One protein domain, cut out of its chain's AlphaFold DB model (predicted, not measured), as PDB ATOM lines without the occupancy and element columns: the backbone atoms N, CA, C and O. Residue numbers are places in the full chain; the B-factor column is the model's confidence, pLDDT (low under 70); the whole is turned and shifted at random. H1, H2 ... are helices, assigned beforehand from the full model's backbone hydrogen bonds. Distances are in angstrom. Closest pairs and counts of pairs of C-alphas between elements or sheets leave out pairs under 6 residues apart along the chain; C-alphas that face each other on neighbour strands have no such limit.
ATOM      1  N   ILE A   2      58.268  23.193   3.913       81.19
ATOM      2  CA  ILE A   2      59.081  23.593   5.096       81.19
ATOM      3  C   ILE A   2      60.599  23.542   4.848       81.19
ATOM      4  O   ILE A   2      61.308  24.489   5.168       81.19
ATOM      5  N   LYS A   3      61.094  22.460   4.231       84.62
ATOM      6  CA  LYS A   3      62.517  22.302   3.882       84.62
ATOM      7  C   LYS A   3      63.026  23.390   2.926       84.62
ATOM      8  O   LYS A   3      64.178  23.791   3.026       84.62
ATOM      9  N   ASN A   4      62.173  23.852   2.012       87.31
ATOM     10  CA  ASN A   4      62.555  24.749   0.917       87.31
ATOM     11  C   ASN A   4      62.319  26.228   1.259       87.31
ATOM     12  O   ASN A   4      62.954  27.096   0.672       87.31
ATOM     13  N   TYR A   5      61.429  26.518   2.215       89.31
ATOM     14  CA  TYR A   5      61.044  27.878   2.596       89.31
ATOM     15  C   TYR A   5      61.068  28.072   4.124       89.31
ATOM     16  O   TYR A   5      60.032  28.355   4.730       89.31
ATOM     17  N   PRO A   6      62.240  27.937   4.772       90.94
ATOM     18  CA  PRO A   6      62.348  27.928   6.235       90.94
ATOM     19  C   PRO A   6      61.981  29.265   6.896       90.94
ATOM     20  O   PRO A   6      61.666  29.298   8.081       90.94
ATOM     21  N   ASN A   7      62.002  30.363   6.135       93.00
ATOM     22  CA  ASN A   7      61.752  31.713   6.644       93.00
ATOM     23  C   ASN A   7      60.274  32.129   6.581       93.00
ATOM     24  O   ASN A   7      59.921  33.201   7.069       93.00
ATOM     25  N   ILE A   8      59.400  31.315   5.977       91.56
ATOM     26  CA  ILE A   8      57.960  31.586   5.997       91.56
ATOM     27  C   ILE A   8      57.451  31.351   7.420       91.56
ATOM     28  O   ILE A   8      57.657  30.285   7.999       91.56
ATOM     29  N   LYS A   9      56.754  32.339   7.992       92.31
ATOM     30  CA  LYS A   9      56.106  32.183   9.298       92.31
ATOM     31  C   LYS A   9      54.945  31.195   9.178       92.31
ATOM     32  O   LYS A   9      53.945  31.494   8.530       92.31
ATOM     33  N   LEU A  10      55.067  30.049   9.842       93.44
ATOM     34  CA  LEU A  10      54.059  28.991   9.822       93.44
ATOM     35  C   LEU A  10      53.165  29.043  11.062       93.44
ATOM     36  O   LEU A  10      53.646  29.201  12.182       93.44
ATOM     37  N   GLN A  11      51.868  28.845  10.846       94.50
ATOM     38  CA  GLN A  11      50.900  28.499  11.884       94.50
ATOM     39  C   GLN A  11      50.514  27.038  11.646       94.50
ATOM     40  O   GLN A  11      50.077  26.689  10.550       94.50
ATOM     41  N   LYS A  12      50.757  26.171  12.631       94.00
ATOM     42  CA  LYS A  12      50.451  24.738  12.546       94.00
ATOM     43  C   LYS A  12      49.245  24.440  13.420       94.00
ATOM     44  O   LYS A  12      49.142  24.977  14.520       94.00
ATOM     45  N   TYR A  13      48.373  23.579  12.922       95.19
ATOM     46  CA  TYR A  13      47.144  23.190  13.591       95.19
ATOM     47  C   TYR A  13      47.009  21.678  13.541       95.19
ATOM     48  O   TYR A  13      47.346  21.068  12.528       95.19
ATOM     49  N   ASP A  14      46.467  21.102  14.609       95.38
ATOM     50  CA  ASP A  14      46.251  19.655  14.698       95.38
ATOM     51  C   ASP A  14      45.097  19.179  13.804       95.38
ATOM     52  O   ASP A  14      45.011  18.002  13.472       95.38
ATOM     53  N   THR A  15      44.194  20.085  13.408       95.06
ATOM     54  CA  THR A  15      43.004  19.754  12.615       95.06
ATOM     55  C   THR A  15      42.792  20.722  11.459       95.06
ATOM     56  O   THR A  15      43.108  21.916  11.540       95.06
ATOM     57  N   TYR A  16      42.159  20.223  10.396       93.81
ATOM     58  CA  TYR A  16      41.748  21.047   9.258       93.81
ATOM     59  C   TYR A  16      40.721  22.103   9.652       93.81
ATOM     60  O   TYR A  16      40.791  23.219   9.151       93.81
ATOM     61  N   ALA A  17      39.806  21.795  10.575       94.69
ATOM     62  CA  ALA A  17      38.824  22.764  11.057       94.69
ATOM     63  C   ALA A  17      39.506  24.007  11.655       94.69
ATOM     64  O   ALA A  17      39.145  25.133  11.319       94.69
ATOM     65  N   ASN A  18      40.547  23.814  12.470       96.38
ATOM     66  CA  ASN A  18      41.287  24.924  13.068       96.38
ATOM     67  C   ASN A  18      42.094  25.716  12.028       96.38
ATOM     68  O   ASN A  18      42.084  26.946  12.065       96.38
ATOM     69  N   ALA A  19      42.729  25.037  11.065       95.69
ATOM     70  CA  ALA A  19      43.445  25.700   9.975       95.69
ATOM     71  C   ALA A  19      42.507  26.519   9.066       95.69
ATOM     72  O   ALA A  19      42.789  27.681   8.768       95.69
ATOM     73  N   LYS A  20      41.359  25.946   8.678       95.19
ATOM     74  CA  LYS A  20      40.325  26.619   7.875       95.19
ATOM     75  C   LYS A  20      39.752  27.821   8.628       95.19
ATOM     76  O   LYS A  20      39.660  28.900   8.055       95.19
ATOM     77  N   ASN A  21      39.467  27.694   9.927       96.06
ATOM     78  CA  ASN A  21      39.015  28.816  10.756       96.06
ATOM     79  C   ASN A  21      40.033  29.961  10.814       96.06
ATOM     80  O   ASN A  21      39.636  31.123  10.764       96.06
ATOM     81  N   ALA A  22      41.331  29.655  10.891       96.69
ATOM     82  CA  ALA A  22      42.381  30.669  10.870       96.69
ATOM     83  C   ALA A  22      42.419  31.444   9.546       96.69
ATOM     84  O   ALA A  22      42.615  32.661   9.542       96.69
ATOM     85  N   LEU A  23      42.192  30.759   8.423       96.38
ATOM     86  CA  LEU A  23      42.037  31.411   7.126       96.38
ATOM     87  C   LEU A  23      40.764  32.277   7.093       96.38
ATOM     88  O   LEU A  23      40.843  33.459   6.767       96.38
ATOM     89  N   LEU A  24      39.622  31.721   7.509       95.50
ATOM     90  CA  LEU A  24      38.315  32.389   7.489       95.50
ATOM     91  C   LEU A  24      38.256  33.648   8.363       95.50
ATOM     92  O   LEU A  24      37.618  34.629   7.990       95.50
ATOM     93  N   ASN A  25      38.924  33.639   9.517       95.50
ATOM     94  CA  ASN A  25      38.985  34.790  10.422       95.50
ATOM     95  C   ASN A  25      40.151  35.756  10.119       95.50
ATOM     96  O   ASN A  25      40.340  36.738  10.838       95.50
ATOM     97  N   GLY A  26      40.945  35.484   9.076       95.19
ATOM     98  CA  GLY A  26      42.024  36.352   8.596       95.19
ATOM     99  C   GLY A  26      43.323  36.331   9.414       95.19
ATOM    100  O   GLY A  26      44.242  37.115   9.118       95.19
ATOM    101  N   SER A  27      43.428  35.459  10.425       95.75
ATOM    102  CA  SER A  27      44.668  35.242  11.193       95.75
ATOM    103  C   SER A  27      45.731  34.482  10.389       95.75
ATOM    104  O   SER A  27      46.927  34.771  10.518       95.75
ATOM    105  N   GLY A  28      45.297  33.585   9.501       94.62
ATOM    106  CA  GLY A  28      46.077  33.001   8.415       94.62
ATOM    107  C   GLY A  28      45.909  33.813   7.129       94.62
ATOM    108  O   GLY A  28      44.816  34.275   6.816       94.62
ATOM    109  N   LYS A  29      47.000  34.018   6.378       94.75
ATOM    110  CA  LYS A  29      46.972  34.753   5.093       94.75
ATOM    111  C   LYS A  29      46.812  33.852   3.874       94.75
ATOM    112  O   LYS A  29      46.356  34.309   2.836       94.75
ATOM    113  N   ALA A  30      47.199  32.593   4.016       94.56
ATOM    114  CA  ALA A  30      47.039  31.541   3.032       94.56
ATOM    115  C   ALA A  30      46.999  30.202   3.774       94.56
ATOM    116  O   ALA A  30      47.542  30.084   4.877       94.56
ATOM    117  N   TRP A  31      46.388  29.202   3.152       94.38
ATOM    118  CA  TRP A  31      46.403  27.823   3.620       94.38
ATOM    119  C   TRP A  31      47.028  26.957   2.530       94.38
ATOM    120  O   TRP A  31      46.657  27.062   1.366       94.38
ATOM    121  N   VAL A  32      48.025  26.160   2.910       92.25
ATOM    122  CA  VAL A  32      48.750  25.259   2.009       92.25
ATOM    123  C   VAL A  32      48.405  23.841   2.430       92.25
ATOM    124  O   VAL A  32      48.634  23.482   3.586       92.25
ATOM    125  N   ASN A  33      47.853  23.070   1.501       91.88
ATOM    126  CA  ASN A  33      47.517  21.664   1.672       91.88
ATOM    127  C   ASN A  33      47.506  20.967   0.300       91.88
ATOM    128  O   ASN A  33      47.852  21.608  -0.695       91.88
ATOM    129  N   ASP A  34      47.106  19.698   0.253       88.31
ATOM    130  CA  ASP A  34      46.882  18.969  -0.999       88.31
ATOM    131  C   ASP A  34      45.955  19.757  -1.943       88.31
ATOM    132  O   ASP A  34      45.016  20.435  -1.509       88.31
ATOM    133  N   ASN A  35      46.240  19.696  -3.247       83.75
ATOM    134  CA  ASN A  35      45.537  20.474  -4.271       83.75
ATOM    135  C   ASN A  35      44.022  20.197  -4.275       83.75
ATOM    136  O   ASN A  35      43.227  21.130  -4.381       83.75
ATOM    137  N   THR A  36      43.619  18.942  -4.077       84.25
ATOM    138  CA  THR A  36      42.219  18.529  -3.927       84.25
ATOM    139  C   THR A  36      41.552  19.269  -2.765       84.25
ATOM    140  O   THR A  36      40.555  19.960  -2.965       84.25
ATOM    141  N   GLU A  37      42.143  19.260  -1.570       89.00
ATOM    142  CA  GLU A  37      41.595  19.936  -0.385       89.00
ATOM    143  C   GLU A  37      41.398  21.446  -0.581       89.00
ATOM    144  O   GLU A  37      40.365  22.003  -0.188       89.00
ATOM    145  N   VAL A  38      42.367  22.135  -1.194       90.62
ATOM    146  CA  VAL A  38      42.249  23.585  -1.429       90.62
ATOM    147  C   VAL A  38      41.253  23.915  -2.546       90.62
ATOM    148  O   VAL A  38      40.572  24.940  -2.450       90.62
ATOM    149  N   LEU A  39      41.090  23.040  -3.548       87.81
ATOM    150  CA  LEU A  39      40.058  23.160  -4.585       87.81
ATOM    151  C   LEU A  39      38.651  22.996  -3.994       87.81
ATOM    152  O   LEU A  39      37.792  23.850  -4.233       87.81
ATOM    153  N   ALA A  40      38.423  21.962  -3.172       89.06
ATOM    154  CA  ALA A  40      37.156  21.781  -2.453       89.06
ATOM    155  C   ALA A  40      36.829  23.006  -1.594       89.06
ATOM    156  O   ALA A  40      35.716  23.533  -1.636       89.06
ATOM    157  N   PHE A  41      37.814  23.496  -0.836       92.06
ATOM    158  CA  PHE A  41      37.616  24.652   0.027       92.06
ATOM    159  C   PHE A  41      37.223  25.904  -0.765       92.06
ATOM    160  O   PHE A  41      36.240  26.549  -0.402       92.06
ATOM    161  N   ALA A  42      37.941  26.234  -1.842       91.25
ATOM    162  CA  ALA A  42      37.626  27.399  -2.670       91.25
ATOM    163  C   ALA A  42      36.234  27.290  -3.318       91.25
ATOM    164  O   ALA A  42      35.494  28.272  -3.350       91.25
ATOM    165  N   LYS A  43      35.832  26.089  -3.761       87.81
ATOM    166  CA  LYS A  43      34.500  25.847  -4.339       87.81
ATOM    167  C   LYS A  43      33.374  26.073  -3.326       87.81
ATOM    168  O   LYS A  43      32.353  26.661  -3.670       87.81
ATOM    169  N   SER A  44      33.553  25.632  -2.081       89.88
ATOM    170  CA  SER A  44      32.540  25.782  -1.026       89.88
ATOM    171  C   SER A  44      32.557  27.143  -0.317       89.88
ATOM    172  O   SER A  44      31.633  27.428   0.441       89.88
ATOM    173  N   ASN A  45      33.578  27.985  -0.527       93.00
ATOM    174  CA  ASN A  45      33.747  29.261   0.179       93.00
ATOM    175  C   ASN A  45      33.948  30.417  -0.817       93.00
ATOM    176  O   ASN A  45      35.090  30.759  -1.145       93.00
ATOM    177  N   PRO A  46      32.856  31.059  -1.282       92.50
ATOM    178  CA  PRO A  46      32.939  32.200  -2.185       92.50
ATOM    179  C   PRO A  46      33.866  33.299  -1.652       92.50
ATOM    180  O   PRO A  46      33.807  33.665  -0.479       92.50
ATOM    181  N   GLY A  47      34.713  33.840  -2.528       93.06
ATOM    182  CA  GLY A  47      35.714  34.854  -2.175       93.06
ATOM    183  C   GLY A  47      37.106  34.296  -1.867       93.06
ATOM    184  O   GLY A  47      38.052  35.077  -1.785       93.06
ATOM    185  N   TYR A  48      37.259  32.972  -1.771       94.62
ATOM    186  CA  TYR A  48      38.561  32.305  -1.739       94.62
ATOM    187  C   TYR A  48      38.899  31.710  -3.106       94.62
ATOM    188  O   TYR A  48      38.021  31.268  -3.842       94.62
ATOM    189  N   VAL A  49      40.186  31.701  -3.444       93.56
ATOM    190  CA  VAL A  49      40.703  31.159  -4.706       93.56
ATOM    191  C   VAL A  49      41.925  30.289  -4.443       93.56
ATOM    192  O   VAL A  49      42.668  30.519  -3.487       93.56
ATOM    193  N   VAL A  50      42.159  29.314  -5.319       92.31
ATOM    194  CA  VAL A  50      43.427  28.582  -5.361       92.31
ATOM    195  C   VAL A  50      44.439  29.453  -6.100       92.31
ATOM    196  O   VAL A  50      44.365  29.609  -7.313       92.31
ATOM    197  N   GLY A  51      45.343  30.093  -5.354       90.50
ATOM    198  CA  GLY A  51      46.351  30.994  -5.931       90.50
ATOM    199  C   GLY A  51      47.577  30.280  -6.512       90.50
ATOM    200  O   GLY A  51      48.279  30.855  -7.336       90.50
ATOM    201  N   ILE A  52      47.844  29.052  -6.058       89.12
ATOM    202  CA  ILE A  52      48.901  28.162  -6.552       89.12
ATOM    203  C   ILE A  52      48.278  26.766  -6.607       89.12
ATOM    204  O   ILE A  52      47.913  26.226  -5.563       89.12
ATOM    205  N   ASP A  53      48.105  26.228  -7.808       81.44
ATOM    206  CA  ASP A  53      47.400  24.972  -8.100       81.44
ATOM    207  C   ASP A  53      48.333  23.753  -8.227       81.44
ATOM    208  O   ASP A  53      47.883  22.617  -8.077       81.44
ATOM    209  N   ASP A  54      49.635  23.985  -8.412       83.88
ATOM    210  CA  ASP A  54      50.691  22.973  -8.334       83.88
ATOM    211  C   ASP A  54      51.893  23.519  -7.539       83.88
ATOM    212  O   ASP A  54      52.407  24.612  -7.805       83.88
ATOM    213  N   LEU A  55      52.336  22.777  -6.521       84.00
ATOM    214  CA  LEU A  55      53.449  23.167  -5.658       84.00
ATOM    215  C   LEU A  55      54.260  21.954  -5.189       84.00
ATOM    216  O   LEU A  55      54.018  21.392  -4.122       84.00
ATOM    217  N   GLY A  56      55.337  21.651  -5.911       82.06
ATOM    218  CA  GLY A  56      56.332  20.663  -5.500       82.06
ATOM    219  C   GLY A  56      56.367  19.452  -6.421       82.06
ATOM    220  O   GLY A  56      56.270  19.595  -7.633       82.06
ATOM    221  N   VAL A  57      56.607  18.274  -5.841       79.88
ATOM    222  CA  VAL A  57      56.563  17.008  -6.578       79.88
ATOM    223  C   VAL A  57      55.141  16.466  -6.549       79.88
ATOM    224  O   VAL A  57      54.471  16.569  -5.523       79.88
ATOM    225  N   LYS A  58      54.702  15.882  -7.665       79.50
ATOM    226  CA  LYS A  58      53.468  15.100  -7.701       79.50
ATOM    227  C   LYS A  58      53.710  13.805  -6.941       79.50
ATOM    228  O   LYS A  58      54.668  13.094  -7.240       79.50
TER     229      LYS A  58
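Overview. This is residues 2 to 58 of the 117 residues of the protein "PBPb domain-containing protein" of Lachnospiraceae bacterium oral taxon 082 str. F0431 (UniProt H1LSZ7). This domain has little regular structure: two short helices, H2 and H1, sit apart towards one end, and two long stretches with no named element make much of the rest. Residues 2 to 15 run in towards H1 from the other end, and residues 45 to 58 fold back past H2 towards that end. The printed part has 57 residues, with two named helices, H1 then H2, no named strand, and the class all helix, though the named elements hold only 19 residues. It is compact, with a radius of gyration of the C-alphas of 11.7 A, and spans 31 by 25 by 18 A.

Along the chain. H2, the longest helix, is residues 35 to 44, 14.4 A from C-alpha 35 at (45.537, 20.474, -4.271) to C-alpha 44 at (32.540, 25.782, -1.026). H1 is residues 16 to 24, 12.0 A long, beginning at C-alpha 16 (41.748, 21.047, 9.258).

Arrangement. H2 and H1 are apart, with no C-alpha of the one within 8 A of the other. A short link of 10 residues joins them. In both helices every O i to N i+4 pair is within hydrogen-bond range.

Size, cuts and confidence. The C-alphas farthest apart, of Lys 3 and Pro 46, are 31.8 A apart. The printed part has no cut, and no printed residue is under 70 in pLDDT.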